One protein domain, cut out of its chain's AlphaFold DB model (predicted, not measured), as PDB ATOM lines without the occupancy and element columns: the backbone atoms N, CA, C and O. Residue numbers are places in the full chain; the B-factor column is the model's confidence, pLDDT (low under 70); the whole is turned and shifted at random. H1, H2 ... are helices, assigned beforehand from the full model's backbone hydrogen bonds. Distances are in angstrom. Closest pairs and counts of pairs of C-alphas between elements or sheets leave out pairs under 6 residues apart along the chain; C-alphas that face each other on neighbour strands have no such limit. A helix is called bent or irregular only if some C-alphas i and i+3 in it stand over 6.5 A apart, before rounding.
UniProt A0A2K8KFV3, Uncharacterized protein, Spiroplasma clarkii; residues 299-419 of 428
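Overview. This is residues 299 to 419 of the 428 residues of an uncharacterized protein of Spiroplasma clarkii (UniProt A0A2K8KFV3). Three helices make the sides of a flat, open triangle with an empty middle: two long ones, H1 and H2, are joined at one narrow corner, and the shorter H3 folds back from the far end of H2 towards H1 without reaching it. The printed part has 121 residues with three named helices, in the order H1, H2, H3, and no named strand; the class is all helix. The whole is extended, with a radius of gyration of the C-alphas of 24.8 A, and spans 75 by 46 by 8 A.

Arrangement. H1, residues 304 to 341, and H2, residues 348 to 392, are near each other, with 5 pairs of C-alphas within 10 A and no pair within 8 A. H2 and H3, residues 396 to 417, are close but not clearly touching, with 2 pairs of C-alphas within 8 A; the closest are those of Leu 391 and Arg 399, 6.1 A apart. Their lines stand at a steep tilt of 38 degrees, only just past shallow, and they run opposite ways. H1 and H3 are apart. Each O i to N i+4 pair is within hydrogen-bond range in H1 and H2, and 16 of 18 are in H3.

Along the chain. H1 begins at C-alpha 304, (21.542, -38.257, 10.565), and measures 55.1 A from first to last C-alpha. H2 begins at C-alpha 348, (40.193, -59.633, -49.935), and measures 65.7 A. H3 measures 32.2 A and ends at C-alpha 417, (38.381, -41.790, -1.146). It is neither bent nor irregular, but only just: C-alphas 397 and 400 are 6.0 A apart.

Size, cuts and confidence. The two C-alphas farthest apart, those of Gly 345 and Ala 397, are 76.1 A apart. The printed part has no cut. The link from H1 to H2 is short, with 6 residues, and that from H2 to H3 is tight, with 3. The mean pLDDT of the printed part is 87.6; residues 418 to 419 are under 70.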
ATOM      1  N   GLU A 299      36.653 -39.241  14.478       79.50
ATOM      2  CA  GLU A 299      35.894 -40.153  15.336       79.50
ATOM      3  C   GLU A 299      34.669 -39.502  16.005       79.50
ATOM      4  O   GLU A 299      34.093 -40.067  16.931       79.50
ATOM      5  N   ASN A 300      34.199 -38.367  15.477       83.19
ATOM      6  CA  ASN A 300      32.958 -37.731  15.907       83.19
ATOM      7  C   ASN A 300      31.749 -38.400  15.252       83.19
ATOM      8  O   ASN A 300      31.780 -38.762  14.071       83.19
ATOM      9  N   LEU A 301      30.660 -38.530  16.012       83.12
ATOM     10  CA  LEU A 301      29.402 -39.080  15.518       83.12
ATOM     11  C   LEU A 301      28.761 -38.120  14.504       83.12
ATOM     12  O   LEU A 301      28.565 -36.940  14.780       83.12
ATOM     13  N   LEU A 302      28.383 -38.645  13.344       82.00
ATOM     14  CA  LEU A 302      27.708 -37.887  12.296       82.00
ATOM     15  C   LEU A 302      26.256 -37.604  12.660       82.00
ATOM     16  O   LEU A 302      25.550 -38.452  13.220       82.00
ATOM     17  N   THR A 303      25.763 -36.450  12.217       85.38
ATOM     18  CA  THR A 303      24.325 -36.194  12.221       85.38
ATOM     19  C   THR A 303      23.620 -37.126  11.231       85.38
ATOM     20  O   THR A 303      24.189 -37.586  10.234       85.38
ATOM     21  N   LYS A 304      22.334 -37.409  11.471       84.75
ATOM     22  CA  LYS A 304      21.542 -38.257  10.565       84.75
ATOM     23  C   LYS A 304      21.509 -37.692   9.136       84.75
ATOM     24  O   LYS A 304      21.608 -38.459   8.184       84.75
ATOM     25  N   ALA A 305      21.416 -36.369   8.994       83.62
ATOM     26  CA  ALA A 305      21.407 -35.699   7.696       83.62
ATOM     27  C   ALA A 305      22.722 -35.921   6.928       83.62
ATOM     28  O   ALA A 305      22.697 -36.303   5.758       83.62
ATOM     29  N   GLU A 306      23.871 -35.767   7.593       81.62
ATOM     30  CA  GLU A 306      25.180 -36.027   6.986       81.62
ATOM     31  C   GLU A 306      25.366 -37.498   6.618       81.62
ATOM     32  O   GLU A 306      25.879 -37.809   5.539       81.62
ATOM     33  N   HIS A 307      24.943 -38.415   7.493       83.62
ATOM     34  CA  HIS A 307      24.956 -39.848   7.212       83.62
ATOM     35  C   HIS A 307      24.140 -40.167   5.949       83.62
ATOM     36  O   HIS A 307      24.638 -40.834   5.035       83.62
ATOM     37  N   ASP A 308      22.901 -39.677   5.873       84.81
ATOM     38  CA  ASP A 308      21.991 -39.958   4.763       84.81
ATOM     39  C   ASP A 308      22.509 -39.346   3.451       84.81
ATOM     40  O   ASP A 308      22.510 -40.022   2.416       84.81
ATOM     41  N   TYR A 309      23.077 -38.135   3.505       84.94
ATOM     42  CA  TYR A 309      23.776 -37.513   2.378       84.94
ATOM     43  C   TYR A 309      24.960 -38.361   1.890       84.94
ATOM     44  O   TYR A 309      25.070 -38.661   0.697       84.94
ATOM     45  N   ARG A 310      25.826 -38.831   2.800       80.19
ATOM     46  CA  ARG A 310      26.965 -39.702   2.453       80.19
ATOM     47  C   ARG A 310      26.499 -41.006   1.814       80.19
ATOM     48  O   ARG A 310      27.082 -41.454   0.822       80.19
ATOM     49  N   MET A 311      25.446 -41.617   2.350       83.50
ATOM     50  CA  MET A 311      24.875 -42.844   1.800       83.50
ATOM     51  C   MET A 311      24.278 -42.619   0.404       83.50
ATOM     52  O   MET A 311      24.476 -43.462  -0.476       83.50
ATOM     53  N   ALA A 312      23.609 -41.488   0.172       86.06
ATOM     54  CA  ALA A 312      23.097 -41.103  -1.142       86.06
ATOM     55  C   ALA A 312      24.232 -40.882  -2.155       86.06
ATOM     56  O   ALA A 312      24.224 -41.497  -3.225       86.06
ATOM     57  N   LEU A 313      25.267 -40.121  -1.788       85.31
ATOM     58  CA  LEU A 313      26.436 -39.869  -2.635       85.31
ATOM     59  C   LEU A 313      27.178 -41.169  -2.986       85.31
ATOM     60  O   LEU A 313      27.576 -41.391  -4.130       85.31
ATOM     61  N   GLN A 314      27.340 -42.084  -2.025       82.62
ATOM     62  CA  GLN A 314      27.932 -43.398  -2.291       82.62
ATOM     63  C   GLN A 314      27.091 -44.233  -3.263       82.62
ATOM     64  O   GLN A 314      27.659 -44.909  -4.126       82.62
ATOM     65  N   ARG A 315      25.758 -44.205  -3.141       87.00
ATOM     66  CA  ARG A 315      24.848 -44.885  -4.078       87.00
ATOM     67  C   ARG A 315      24.954 -44.279  -5.478       87.00
ATOM     68  O   ARG A 315      25.109 -45.036  -6.434       87.00
ATOM     69  N   GLN A 316      24.978 -42.952  -5.589       89.06
ATOM     70  CA  GLN A 316      25.141 -42.240  -6.858       89.06
ATOM     71  C   GLN A 316      26.478 -42.574  -7.533       89.06
ATOM     72  O   GLN A 316      26.495 -42.972  -8.693       89.06
ATOM     73  N   ASN A 317      27.587 -42.532  -6.790       86.75
ATOM     74  CA  ASN A 317      28.914 -42.888  -7.302       86.75
ATOM     75  C   ASN A 317      28.991 -44.345  -7.789       86.75
ATOM     76  O   ASN A 317      29.687 -44.652  -8.758       86.75
ATOM     77  N   ARG A 318      28.301 -45.279  -7.117       87.38
ATOM     78  CA  ARG A 318      28.208 -46.676  -7.581       87.38
ATOM     79  C   ARG A 318      27.400 -46.773  -8.869       87.38
ATOM     80  O   ARG A 318      27.823 -47.469  -9.786       87.38
ATOM     81  N   TYR A 319      26.273 -46.072  -8.934       91.69
ATOM     82  CA  TYR A 319      25.428 -46.033 -10.120       91.69
ATOM     83  C   TYR A 319      26.171 -45.455 -11.332       91.69
ATOM     84  O   TYR A 319      26.191 -46.087 -12.385       91.69
ATOM     85  N   GLN A 320      26.868 -44.326 -11.166       92.94
ATOM     86  CA  GLN A 320      27.692 -43.709 -12.211       92.94
ATOM     87  C   GLN A 320      28.757 -44.672 -12.742       92.94
ATOM     88  O   GLN A 320      28.833 -44.881 -13.945       92.94
ATOM     89  N   LYS A 321      29.496 -45.363 -11.863       89.69
ATOM     90  CA  LYS A 321      30.489 -46.370 -12.285       89.69
ATOM     91  C   LYS A 321      29.885 -47.525 -13.078       89.69
ATOM     92  O   LYS A 321      30.505 -48.024 -14.013       89.69
ATOM     93  N   ILE A 322      28.690 -47.975 -12.697       92.00
ATOM     94  CA  ILE A 322      27.975 -49.019 -13.439       92.00
ATOM     95  C   ILE A 322      27.581 -48.496 -14.825       92.00
ATOM     96  O   ILE A 322      27.725 -49.225 -15.806       92.00
ATOM     97  N   GLN A 323      27.122 -47.247 -14.925       93.56
ATOM     98  CA  GLN A 323      26.769 -46.629 -16.205       93.56
ATOM     99  C   GLN A 323      27.989 -46.400 -17.100       93.56
ATOM    100  O   GLN A 323      27.956 -46.764 -18.271       93.56
ATOM    101  N   GLU A 324      29.100 -45.905 -16.555       93.44
ATOM    102  CA  GLU A 324      30.379 -45.797 -17.264       93.44
ATOM    103  C   GLU A 324      30.814 -47.153 -17.829       93.44
ATOM    104  O   GLU A 324      31.155 -47.264 -19.005       93.44
ATOM    105  N   TRP A 325      30.740 -48.212 -17.019       90.88
ATOM    106  CA  TRP A 325      31.084 -49.561 -17.460       90.88
ATOM    107  C   TRP A 325      30.164 -50.070 -18.578       90.88
ATOM    108  O   TRP A 325      30.645 -50.619 -19.573       90.88
ATOM    109  N   LYS A 326      28.850 -49.837 -18.466       93.44
ATOM    110  CA  LYS A 326      27.883 -50.158 -19.528       93.44
ATOM    111  C   LYS A 326      28.177 -49.383 -20.816       93.44
ATOM    112  O   LYS A 326      28.144 -49.975 -21.893       93.44
ATOM    113  N   ASN A 327      28.515 -48.099 -20.711       93.62
ATOM    114  CA  ASN A 327      28.866 -47.251 -21.850       93.62
ATOM    115  C   ASN A 327      30.137 -47.741 -22.548       93.62
ATOM    116  O   ASN A 327      30.155 -47.827 -23.773       93.62
ATOM    117  N   VAL A 328      31.160 -48.155 -21.792       91.62
ATOM    118  CA  VAL A 328      32.380 -48.762 -22.355       91.62
ATOM    119  C   VAL A 328      32.053 -50.033 -23.141       91.62
ATOM    120  O   VAL A 328      32.555 -50.213 -24.248       91.62
ATOM    121  N   ILE A 329      31.186 -50.904 -22.613       92.25
ATOM    122  CA  ILE A 329      30.762 -52.118 -23.329       92.25
ATOM    123  C   ILE A 329      29.991 -51.766 -24.600       92.25
ATOM    124  O   ILE A 329      30.232 -52.367 -25.650       92.25
ATOM    125  N   LYS A 330      29.067 -50.802 -24.521       93.75
ATOM    126  CA  LYS A 330      28.279 -50.351 -25.672       93.75
ATOM    127  C   LYS A 330      29.193 -49.804 -26.770       93.75
ATOM    128  O   LYS A 330      29.094 -50.258 -27.904       93.75
ATOM    129  N   LEU A 331      30.132 -48.930 -26.413       93.56
ATOM    130  CA  LEU A 331      31.097 -48.340 -27.338       93.56
ATOM    131  C   LEU A 331      31.954 -49.414 -28.023       93.56
ATOM    132  O   LEU A 331      32.062 -49.419 -29.244       93.56
ATOM    133  N   GLN A 332      32.459 -50.403 -27.278       89.75
ATOM    134  CA  GLN A 332      33.220 -51.522 -27.852       89.75
ATOM    135  C   GLN A 332      32.402 -52.383 -28.829       89.75
ATOM    136  O   GLN A 332      32.945 -52.897 -29.815       89.75
ATOM    137  N   ARG A 333      31.102 -52.571 -28.562       92.25
ATOM    138  CA  ARG A 333      30.190 -53.279 -29.474       92.25
ATOM    139  C   ARG A 333      29.969 -52.474 -30.750       92.25
ATOM    140  O   ARG A 333      30.155 -53.030 -31.830       92.25
ATOM    141  N   THR A 334      29.676 -51.181 -30.632       92.06
ATOM    142  CA  THR A 334      29.500 -50.272 -31.774       92.06
ATOM    143  C   THR A 334      30.771 -50.180 -32.621       92.06
ATOM    144  O   THR A 334      30.713 -50.412 -33.821       92.06
ATOM    145  N   GLU A 335      31.947 -49.992 -32.015       90.06
ATOM    146  CA  GLU A 335      33.250 -50.016 -32.709       90.06
ATOM    147  C   GLU A 335      33.538 -51.338 -33.438       90.06
ATOM    148  O   GLU A 335      34.393 -51.410 -34.325       90.06
ATOM    149  N   THR A 336      32.914 -52.434 -33.007       89.81
ATOM    150  CA  THR A 336      33.039 -53.738 -33.663       89.81
ATOM    151  C   THR A 336      32.045 -53.885 -34.804       89.81
ATOM    152  O   THR A 336      32.417 -54.444 -35.829       89.81
ATOM    153  N   GLN A 337      30.831 -53.355 -34.662       92.12
ATOM    154  CA  GLN A 337      29.839 -53.309 -35.738       92.12
ATOM    155  C   GLN A 337      30.283 -52.389 -36.877       92.12
ATOM    156  O   GLN A 337      30.368 -52.859 -38.003       92.12
ATOM    157  N   VAL A 338      30.678 -51.148 -36.575       91.50
ATOM    158  CA  VAL A 338      31.199 -50.189 -37.567       91.50
ATOM    159  C   VAL A 338      32.395 -50.776 -38.307       91.50
ATOM    160  O   VAL A 338      32.501 -50.675 -39.518       91.50
ATOM    161  N   PHE A 339      33.285 -51.472 -37.598       91.12
ATOM    162  CA  PHE A 339      34.410 -52.133 -38.252       91.12
ATOM    163  C   PHE A 339      33.991 -53.274 -39.177       91.12
ATOM    164  O   PHE A 339      34.610 -53.438 -40.215       91.12
ATOM    165  N   LYS A 340      32.966 -54.060 -38.823       89.81
ATOM    166  CA  LYS A 340      32.433 -55.089 -39.727       89.81
ATOM    167  C   LYS A 340      31.814 -54.462 -40.975       89.81
ATOM    168  O   LYS A 340      32.113 -54.931 -42.061       89.81
ATOM    169  N   GLN A 341      31.040 -53.391 -40.810       91.12
ATOM    170  CA  GLN A 341      30.453 -52.638 -41.922       91.12
ATOM    171  C   GLN A 341      31.534 -52.046 -42.832       91.12
ATOM    172  O   GLN A 341      31.458 -52.194 -44.040       91.12
ATOM    173  N   ASN A 342      32.609 -51.485 -42.270       88.50
ATOM    174  CA  ASN A 342      33.740 -50.974 -43.054       88.50
ATOM    175  C   ASN A 342      34.513 -52.068 -43.816       88.50
ATOM    176  O   ASN A 342      35.337 -51.739 -44.660       88.50
ATOM    177  N   LEU A 343      34.304 -53.353 -43.503       88.44
ATOM    178  CA  LEU A 343      34.864 -54.475 -44.266       88.44
ATOM    179  C   LEU A 343      33.932 -54.934 -45.399       88.44
ATOM    180  O   LEU A 343      34.348 -55.741 -46.237       88.44
ATOM    181  N   GLU A 344      32.675 -54.492 -45.422       87.75
ATOM    182  CA  GLU A 344      31.736 -54.766 -46.510       87.75
ATOM    183  C   GLU A 344      32.126 -53.903 -47.722       87.75
ATOM    184  O   GLU A 344      32.407 -52.718 -47.586       87.75
ATOM    185  N   GLY A 345      32.226 -54.509 -48.909       82.31
ATOM    186  CA  GLY A 345      32.615 -53.811 -50.145       82.31
ATOM    187  C   GLY A 345      34.121 -53.716 -50.448       82.31
ATOM    188  O   GLY A 345      34.465 -53.380 -51.574       82.31
ATOM    189  N   LEU A 346      35.014 -54.060 -49.512       89.38
ATOM    190  CA  LEU A 346      36.470 -54.089 -49.758       89.38
ATOM    191  C   LEU A 346      36.939 -55.378 -50.457       89.38
ATOM    192  O   LEU A 346      36.303 -56.430 -50.319       89.38
ATOM    193  N   SER A 347      38.084 -55.323 -51.140       91.69
ATOM    194  CA  SER A 347      38.756 -56.509 -51.694       91.69
ATOM    195  C   SER A 347      39.349 -57.403 -50.590       91.69
ATOM    196  O   SER A 347      39.514 -56.995 -49.437       91.69
ATOM    197  N   THR A 348      39.665 -58.661 -50.912       88.19
ATOM    198  CA  THR A 348      40.193 -59.633 -49.935       88.19
ATOM    199  C   THR A 348      41.511 -59.173 -49.299       88.19
ATOM    200  O   THR A 348      41.704 -59.359 -48.095       88.19
ATOM    201  N   GLU A 349      42.389 -58.535 -50.078       90.50
ATOM    202  CA  GLU A 349      43.682 -58.019 -49.607       90.50
ATOM    203  C   GLU A 349      43.507 -56.828 -48.652       90.50
ATOM    204  O   GLU A 349      44.067 -56.826 -47.552       90.50
ATOM    205  N   GLU A 350      42.641 -55.870 -48.992       88.94
ATOM    206  CA  GLU A 350      42.352 -54.700 -48.148       88.94
ATOM    207  C   GLU A 350      41.702 -55.095 -46.812       88.94
ATOM    208  O   GLU A 350      42.048 -54.560 -45.752       88.94
ATOM    209  N   LYS A 351      40.798 -56.091 -46.818       89.62
ATOM    210  CA  LYS A 351      40.221 -56.640 -45.576       89.62
ATOM    211  C   LYS A 351      41.296 -57.247 -44.682       89.62
ATOM    212  O   LYS A 351      41.277 -57.024 -43.468       89.62
ATOM    213  N   ALA A 352      42.219 -58.017 -45.260       88.94
ATOM    214  CA  ALA A 352      43.307 -58.637 -44.512       88.94
ATOM    215  C   ALA A 352      44.204 -57.574 -43.855       88.94
ATOM    216  O   ALA A 352      44.530 -57.696 -42.668       88.94
ATOM    217  N   GLN A 353      44.517 -56.497 -44.580       93.25
ATOM    218  CA  GLN A 353      45.311 -55.380 -44.071       93.25
ATOM    219  C   GLN A 353      44.621 -54.657 -42.902       93.25
ATOM    220  O   GLN A 353      45.210 -54.527 -41.826       93.25
ATOM    221  N   LEU A 354      43.344 -54.280 -43.034       91.25
ATOM    222  CA  LEU A 354      42.602 -53.597 -41.961       91.25
ATOM    223  C   LEU A 354      42.393 -54.470 -40.714       91.25
ATOM    224  O   LEU A 354      42.425 -53.978 -39.576       91.25
ATOM    225  N   ILE A 355      42.191 -55.780 -40.889       91.06
ATOM    226  CA  ILE A 355      42.124 -56.734 -39.773       91.06
ATOM    227  C   ILE A 355      43.467 -56.784 -39.036       91.06
ATOM    228  O   ILE A 355      43.486 -56.751 -37.797       91.06
ATOM    229  N   LEU A 356      44.581 -56.829 -39.773       93.44
ATOM    230  CA  LEU A 356      45.927 -56.829 -39.208       93.44
ATOM    231  C   LEU A 356      46.220 -55.524 -38.454       93.44
ATOM    232  O   LEU A 356      46.678 -55.568 -37.310       93.44
ATOM    233  N   GLU A 357      45.877 -54.371 -39.026       93.12
ATOM    234  CA  GLU A 357      46.029 -53.059 -38.387       93.12
ATOM    235  C   GLU A 357      45.215 -52.944 -37.095       93.12
ATOM    236  O   GLU A 357      45.748 -52.564 -36.045       93.12
ATOM    237  N   ARG A 358      43.937 -53.349 -37.108       90.75
ATOM    238  CA  ARG A 358      43.097 -53.370 -35.899       90.75
ATOM    239  C   ARG A 358      43.671 -54.304 -34.837       90.75
ATOM    240  O   ARG A 358      43.642 -53.967 -33.648       90.75
ATOM    241  N   LYS A 359      44.190 -55.470 -35.237       92.62
ATOM    242  CA  LYS A 359      44.851 -56.419 -34.329       92.62
ATOM    243  C   LYS A 359      46.092 -55.783 -33.701       92.62
ATOM    244  O   LYS A 359      46.211 -55.799 -32.475       92.62
ATOM    245  N   ASN A 360      46.947 -55.150 -34.500       94.31
ATOM    246  CA  ASN A 360      48.153 -54.460 -34.042       94.31
ATOM    247  C   ASN A 360      47.824 -53.294 -33.101       94.31
ATOM    248  O   ASN A 360      48.401 -53.208 -32.016       94.31
ATOM    249  N   LYS A 361      46.821 -52.472 -33.432       93.12
ATOM    250  CA  LYS A 361      46.341 -51.374 -32.577       93.12
ATOM    251  C   LYS A 361      45.828 -51.884 -31.228       93.12
ATOM    252  O   LYS A 361      46.204 -51.351 -30.185       93.12
ATOM    253  N   LYS A 362      45.030 -52.961 -31.214       90.38
ATOM    254  CA  LYS A 362      44.556 -53.588 -29.964       90.38
ATOM    255  C   LYS A 362      45.697 -54.191 -29.143       90.38
ATOM    256  O   LYS A 362      45.683 -54.087 -27.916       90.38
ATOM    257  N   ILE A 363      46.682 -54.817 -29.790       93.31
ATOM    258  CA  ILE A 363      47.880 -55.344 -29.118       93.31
ATOM    259  C   ILE A 363      48.682 -54.198 -28.494       93.31
ATOM    260  O   ILE A 363      49.047 -54.292 -27.322       93.31
ATOM    261  N   LEU A 364      48.908 -53.108 -29.231       94.44
ATOM    262  CA  LEU A 364      49.624 -51.930 -28.746       94.44
ATOM    263  C   LEU A 364      48.911 -51.298 -27.546       94.44
ATOM    264  O   LEU A 364      49.535 -51.101 -26.508       94.44
ATOM    265  N   GLN A 365      47.596 -51.076 -27.630       91.81
ATOM    266  CA  GLN A 365      46.796 -50.558 -26.513       91.81
ATOM    267  C   GLN A 365      46.894 -51.447 -25.266       91.81
ATOM    268  O   GLN A 365      47.050 -50.948 -24.150       91.81
ATOM    269  N   ARG A 366      46.845 -52.777 -25.431       90.88
ATOM    270  CA  ARG A 366      47.046 -53.720 -24.318       90.88
ATOM    271  C   ARG A 366      48.451 -53.600 -23.728       90.88
ATOM    272  O   ARG A 366      48.575 -53.548 -22.507       90.88
ATOM    273  N   LYS A 367      49.490 -53.529 -24.567       94.12
ATOM    274  CA  LYS A 367      50.885 -53.364 -24.126       94.12
ATOM    275  C   LYS A 367      51.087 -52.051 -23.366       94.12
ATOM    276  O   LYS A 367      51.667 -52.085 -22.285       94.12
ATOM    277  N   LEU A 368      50.548 -50.937 -23.866       94.81
ATOM    278  CA  LEU A 368      50.595 -49.630 -23.200       94.81
ATOM    279  C   LEU A 368      49.899 -49.672 -21.836       94.81
ATOM    280  O   LEU A 368      50.507 -49.318 -20.831       94.81
ATOM    281  N   LYS A 369      48.686 -50.230 -21.757       91.88
ATOM    282  CA  LYS A 369      47.960 -50.385 -20.485       91.88
ATOM    283  C   LYS A 369      48.727 -51.246 -19.474       91.88
ATOM    284  O   LYS A 369      48.756 -50.948 -18.281       91.88
ATOM    285  N   VAL A 370      49.361 -52.329 -19.928       92.75
ATOM    286  CA  VAL A 370      50.213 -53.172 -19.072       92.75
ATOM    287  C   VAL A 370      51.453 -52.402 -18.606       92.75
ATOM    288  O   VAL A 370      51.809 -52.494 -17.428       92.75
ATOM    289  N   ALA A 371      52.085 -51.623 -19.488       93.94
ATOM    290  CA  ALA A 371      53.232 -50.783 -19.158       93.94
ATOM    291  C   ALA A 371      52.869 -49.700 -18.129       93.94
ATOM    292  O   ALA A 371      53.580 -49.552 -17.137       93.94
ATOM    293  N   GLU A 372      51.727 -49.028 -18.277       94.19
ATOM    294  CA  GLU A 372      51.205 -48.065 -17.298       94.19
ATOM    295  C   GLU A 372      50.983 -48.708 -15.924       94.19
ATOM    296  O   GLU A 372      51.452 -48.196 -14.904       94.19
ATOM    297  N   ILE A 373      50.329 -49.875 -15.880       91.31
ATOM    298  CA  ILE A 373      50.114 -50.621 -14.632       91.31
ATOM    299  C   ILE A 373      51.457 -51.007 -13.999       91.31
ATOM    300  O   ILE A 373      51.619 -50.917 -12.776       91.31
ATOM    301  N   ARG A 374      52.431 -51.436 -14.808       93.19
ATOM    302  CA  ARG A 374      53.777 -51.790 -14.341       93.19
ATOM    303  C   ARG A 374      54.512 -50.568 -13.793       93.19
ATOM    304  O   ARG A 374      55.050 -50.656 -12.690       93.19
ATOM    305  N   ASN A 375      54.466 -49.432 -14.483       94.06
ATOM    306  CA  ASN A 375      55.066 -48.173 -14.043       94.06
ATOM    307  C   ASN A 375      54.443 -47.681 -12.733       94.06
ATOM    308  O   ASN A 375      55.164 -47.370 -11.787       94.06
ATOM    309  N   ALA A 376      53.115 -47.727 -12.606       91.81
ATOM    310  CA  ALA A 376      52.425 -47.387 -11.363       91.81
ATOM    311  C   ALA A 376      52.831 -48.312 -10.197       91.81
ATOM    312  O   ALA A 376      53.047 -47.857  -9.068       91.81
ATOM    313  N   ARG A 377      52.978 -49.622 -10.454       91.94
ATOM    314  CA  ARG A 377      53.474 -50.591  -9.459       91.94
ATOM    315  C   ARG A 377      54.928 -50.318  -9.072       91.94
ATOM    316  O   ARG A 377      55.244 -50.398  -7.886       91.94
ATOM    317  N   ASN A 378      55.785 -49.991 -10.036       92.94
ATOM    318  CA  ASN A 378      57.190 -49.660  -9.802       92.94
ATOM    319  C   ASN A 378      57.326 -48.390  -8.961       92.94
ATOM    320  O   ASN A 378      57.983 -48.443  -7.926       92.94
ATOM    321  N   LYS A 379      56.601 -47.318  -9.304       93.44
ATOM    322  CA  LYS A 379      56.551 -46.081  -8.511       93.44
ATOM    323  C   LYS A 379      56.133 -46.362  -7.066       93.44
ATOM    324  O   LYS A 379      56.812 -45.969  -6.128       93.44
ATOM    325  N   LYS A 380      55.084 -47.169  -6.862       88.94
ATOM    326  CA  LYS A 380      54.644 -47.584  -5.517       88.94
ATOM    327  C   LYS A 380      55.700 -48.401  -4.758       88.94
ATOM    328  O   LYS A 380      55.801 -48.284  -3.537       88.94
ATOM    329  N   ARG A 381      56.449 -49.273  -5.442       90.81
ATOM    330  CA  ARG A 381      57.554 -50.041  -4.837       90.81
ATOM    331  C   ARG A 381      58.711 -49.126  -4.448       90.81
ATOM    332  O   ARG A 381      59.242 -49.303  -3.357       90.81
ATOM    333  N   GLN A 382      59.055 -48.165  -5.299       92.50
ATOM    334  CA  GLN A 382      60.093 -47.175  -5.042       92.50
ATOM    335  C   GLN A 382      59.753 -46.325  -3.814       92.50
ATOM    336  O   GLN A 382      60.509 -46.355  -2.850       92.50
ATOM    337  N   THR A 383      58.547 -45.749  -3.747       88.44
ATOM    338  CA  THR A 383      58.085 -45.002  -2.561       88.44
ATOM    339  C   THR A 383      58.147 -45.842  -1.281       88.44
ATOM    340  O   THR A 383      58.521 -45.362  -0.217       88.44
ATOM    341  N   ARG A 384      57.820 -47.140  -1.350       87.06
ATOM    342  CA  ARG A 384      57.945 -48.042  -0.187       87.06
ATOM    343  C   ARG A 384      59.394 -48.281   0.237       87.06
ATOM    344  O   ARG A 384      59.625 -48.498   1.424       87.06
ATOM    345  N   ARG A 385      60.339 -48.315  -0.706       89.56
ATOM    346  CA  ARG A 385      61.774 -48.442  -0.411       89.56
ATOM    347  C   ARG A 385      62.303 -47.165   0.229       89.56
ATOM    348  O   ARG A 385      62.956 -47.265   1.257       89.56
ATOM    349  N   GLU A 386      61.931 -46.007  -0.309       90.50
ATOM    350  CA  GLU A 386      62.264 -44.690   0.249       90.50
ATOM    351  C   GLU A 386      61.762 -44.564   1.693       90.50
ATOM    352  O   GLU A 386      62.558 -44.330   2.595       90.50
ATOM    353  N   ILE A 387      60.484 -44.872   1.952       86.19
ATOM    354  CA  ILE A 387      59.926 -44.875   3.318       86.19
ATOM    355  C   ILE A 387      60.696 -45.829   4.244       86.19
ATOM    356  O   ILE A 387      60.946 -45.504   5.402       86.19
ATOM    357  N   ARG A 388      61.075 -47.026   3.771       86.81
ATOM    358  CA  ARG A 388      61.855 -47.976   4.586       86.81
ATOM    359  C   ARG A 388      63.249 -47.447   4.907       86.81
ATOM    360  O   ARG A 388      63.669 -47.605   6.044       86.81
ATOM    361  N   SER A 389      63.923 -46.841   3.934       89.56
ATOM    362  CA  SER A 389      65.240 -46.225   4.113       89.56
ATOM    363  C   SER A 389      65.179 -45.037   5.080       89.56
ATOM    364  O   SER A 389      66.007 -44.927   5.979       89.56
ATOM    365  N   MET A 390      64.140 -44.203   4.991       86.94
ATOM    366  CA  MET A 390      63.909 -43.141   5.973       86.94
ATOM    367  C   MET A 390      63.700 -43.724   7.375       86.94
ATOM    368  O   MET A 390      64.316 -43.271   8.332       86.94
ATOM    369  N   LEU A 391      62.899 -44.788   7.504       86.19
ATOM    370  CA  LEU A 391      62.663 -45.451   8.791       86.19
ATOM    371  C   LEU A 391      63.924 -46.099   9.382       86.19
ATOM    372  O   LEU A 391      64.037 -46.153  10.604       86.19
ATOM    373  N   THR A 392      64.862 -46.603   8.572       86.44
ATOM    374  CA  THR A 392      66.126 -47.162   9.090       86.44
ATOM    375  C   THR A 392      67.036 -46.094   9.686       86.44
ATOM    376  O   THR A 392      67.786 -46.402  10.605       86.44
ATOM    377  N   ASN A 393      66.910 -44.842   9.255       86.69
ATOM    378  CA  ASN A 393      67.729 -43.740   9.764       86.69
ATOM    379  C   ASN A 393      67.175 -43.133  11.066       86.69
ATOM    380  O   ASN A 393      67.830 -42.316  11.702       86.69
ATOM    381  N   VAL A 394      65.976 -43.545  11.485       88.44
ATOM    382  CA  VAL A 394      65.328 -43.082  12.720       88.44
ATOM    383  C   VAL A 394      65.654 -44.015  13.894       88.44
ATOM    384  O   VAL A 394      65.818 -45.226  13.701       88.44
ATOM    385  N   LYS A 395      65.694 -43.476  15.120       88.38
ATOM    386  CA  LYS A 395      65.849 -44.238  16.373       88.38
ATOM    387  C   LYS A 395      64.754 -45.302  16.537       88.38
ATOM    388  O   LYS A 395      63.600 -45.102  16.168       88.38
ATOM    389  N   THR A 396      65.096 -46.448  17.129       82.44
ATOM    390  CA  THR A 396      64.197 -47.614  17.228       82.44
ATOM    391  C   THR A 396      62.880 -47.327  17.960       82.44
ATOM    392  O   THR A 396      61.848 -47.848  17.535       82.44
ATOM    393  N   ALA A 397      62.896 -46.481  18.995       82.38
ATOM    394  CA  ALA A 397      61.691 -46.066  19.717       82.38
ATOM    395  C   ALA A 397      60.719 -45.290  18.803       82.38
ATOM    396  O   ALA A 397      59.555 -45.666  18.657       82.38
ATOM    397  N   ASP A 398      61.231 -44.297  18.071       85.06
ATOM    398  CA  ASP A 398      60.432 -43.424  17.202       85.06
ATOM    399  C   ASP A 398      59.935 -44.148  15.941       85.06
ATOM    400  O   ASP A 398      58.880 -43.822  15.389       85.06
ATOM    401  N   ARG A 399      60.638 -45.198  15.490       84.44
ATOM    402  CA  ARG A 399      60.201 -46.030  14.352       84.44
ATOM    403  C   ARG A 399      58.807 -46.617  14.555       84.44
ATOM    404  O   ARG A 399      58.115 -46.852  13.562       84.44
ATOM    405  N   VAL A 400      58.415 -46.929  15.793       81.31
ATOM    406  CA  VAL A 400      57.080 -47.471  16.087       81.31
ATOM    407  C   VAL A 400      56.022 -46.396  15.856       81.31
ATOM    408  O   VAL A 400      55.065 -46.655  15.126       81.31
ATOM    409  N   PHE A 401      56.252 -45.190  16.379       82.12
ATOM    410  CA  PHE A 401      55.359 -44.042  16.235       82.12
ATOM    411  C   PHE A 401      55.208 -43.604  14.771       82.12
ATOM    412  O   PHE A 401      54.098 -43.548  14.246       82.12
ATOM    413  N   ILE A 402      56.319 -43.427  14.046       82.88
ATOM    414  CA  ILE A 402      56.286 -43.030  12.627       82.88
ATOM    415  C   ILE A 402      55.555 -44.076  11.774       82.88
ATOM    416  O   ILE A 402      54.781 -43.733  10.878       82.88
ATOM    417  N   LYS A 403      55.768 -45.373  12.045       83.25
ATOM    418  CA  LYS A 403      55.040 -46.439  11.342       83.25
ATOM    419  C   LYS A 403      53.540 -46.371  11.592       83.25
ATOM    420  O   LYS A 403      52.799 -46.761  10.690       83.25
ATOM    421  N   GLU A 404      53.105 -45.948  12.773       81.38
ATOM    422  CA  GLU A 404      51.688 -45.803  13.090       81.38
ATOM    423  C   GLU A 404      51.090 -44.585  12.381       81.38
ATOM    424  O   GLU A 404      50.129 -44.754  11.633       81.38
ATOM    425  N   ASN A 405      51.757 -43.429  12.418       84.44
ATOM    426  CA  ASN A 405      51.307 -42.220  11.714       84.44
ATOM    427  C   ASN A 405      51.180 -42.432  10.197       84.44
ATOM    428  O   ASN A 405      50.188 -42.040   9.585       84.44
ATOM    429  N   ILE A 406      52.143 -43.116   9.564       85.00
ATOM    430  CA  ILE A 406      52.061 -43.450   8.128       85.00
ATOM    431  C   ILE A 406      50.832 -44.327   7.836       85.00
ATOM    432  O   ILE A 406      50.198 -44.197   6.785       85.00
ATOM    433  N   ARG A 407      50.480 -45.247   8.742       80.44
ATOM    434  CA  ARG A 407      49.299 -46.111   8.574       80.44
ATOM    435  C   ARG A 407      48.014 -45.337   8.766       80.44
ATOM    436  O   ARG A 407      47.060 -45.581   8.029       80.44
ATOM    437  N   GLU A 408      47.989 -44.437   9.732       80.38
ATOM    438  CA  GLU A 408      46.856 -43.565   9.981       80.38
ATOM    439  C   GLU A 408      46.616 -42.644   8.782       80.38
ATOM    440  O   GLU A 408      45.509 -42.590   8.256       80.38
ATOM    441  N   ALA A 409      47.678 -42.082   8.203       82.62
ATOM    442  CA  ALA A 409      47.608 -41.348   6.943       82.62
ATOM    443  C   ALA A 409      47.064 -42.214   5.784       82.62
ATOM    444  O   ALA A 409      46.222 -41.765   5.000       82.62
ATOM    445  N   GLU A 410      47.476 -43.485   5.667       81.06
ATOM    446  CA  GLU A 410      46.885 -44.413   4.688       81.06
ATOM    447  C   GLU A 410      45.401 -44.724   4.975       81.06
ATOM    448  O   GLU A 410      44.623 -44.891   4.025       81.06
ATOM    449  N   ARG A 411      44.997 -44.822   6.251       79.00
ATOM    450  CA  ARG A 411      43.593 -44.962   6.679       79.00
ATOM    451  C   ARG A 411      42.813 -43.730   6.229       79.00
ATOM    452  O   ARG A 411      41.860 -43.896   5.470       79.00
ATOM    453  N   TYR A 412      43.265 -42.527   6.572       80.25
ATOM    454  CA  TYR A 412      42.631 -41.267   6.184       80.25
ATOM    455  C   TYR A 412      42.500 -41.122   4.674       80.25
ATOM    456  O   TYR A 412      41.405 -40.887   4.167       80.25
ATOM    457  N   LYS A 413      43.554 -41.425   3.913       81.06
ATOM    458  CA  LYS A 413      43.492 -41.436   2.444       81.06
ATOM    459  C   LYS A 413      42.405 -42.369   1.899       81.06
ATOM    460  O   LYS A 413      41.738 -42.045   0.912       81.06
ATOM    461  N   LYS A 414      42.217 -43.549   2.503       76.81
ATOM    462  CA  LYS A 414      41.141 -44.482   2.114       76.81
ATOM    463  C   LYS A 414      39.760 -43.955   2.498       76.81
ATOM    464  O   LYS A 414      38.818 -44.215   1.755       76.81
ATOM    465  N   LEU A 415      39.642 -43.264   3.628       71.62
ATOM    466  CA  LEU A 415      38.392 -42.685   4.117       71.62
ATOM    467  C   LEU A 415      37.934 -41.515   3.250       71.62
ATOM    468  O   LEU A 415      36.808 -41.549   2.756       71.62
ATOM    469  N   VAL A 416      38.843 -40.598   2.918       75.62
ATOM    470  CA  VAL A 416      38.586 -39.512   1.962       75.62
ATOM    471  C   VAL A 416      38.126 -40.079   0.617       75.62
ATOM    472  O   VAL A 416      37.097 -39.676   0.084       75.62
ATOM    473  N   LYS A 417      38.801 -41.117   0.099       73.12
ATOM    474  CA  LYS A 417      38.381 -41.790  -1.146       73.12
ATOM    475  C   LYS A 417      36.991 -42.446  -1.054       73.12
ATOM    476  O   LYS A 417      36.350 -42.664  -2.081       73.12
ATOM    477  N   LYS A 418      36.535 -42.801   0.148       66.62
ATOM    478  CA  LYS A 418      35.189 -43.336   0.412       66.62
ATOM    479  C   LYS A 418      34.140 -42.238   0.655       66.62
ATOM    480  O   LYS A 418      32.983 -42.579   0.896       66.62
ATOM    481  N   GLY A 419      34.523 -40.963   0.570       65.88
ATOM    482  CA  GLY A 419      33.644 -39.823   0.824       65.88
ATOM    483  C   GLY A 419      33.411 -39.544   2.311       65.88
ATOM    484  O   GLY A 419      32.443 -38.876   2.654       65.88
TER     485      GLY A 419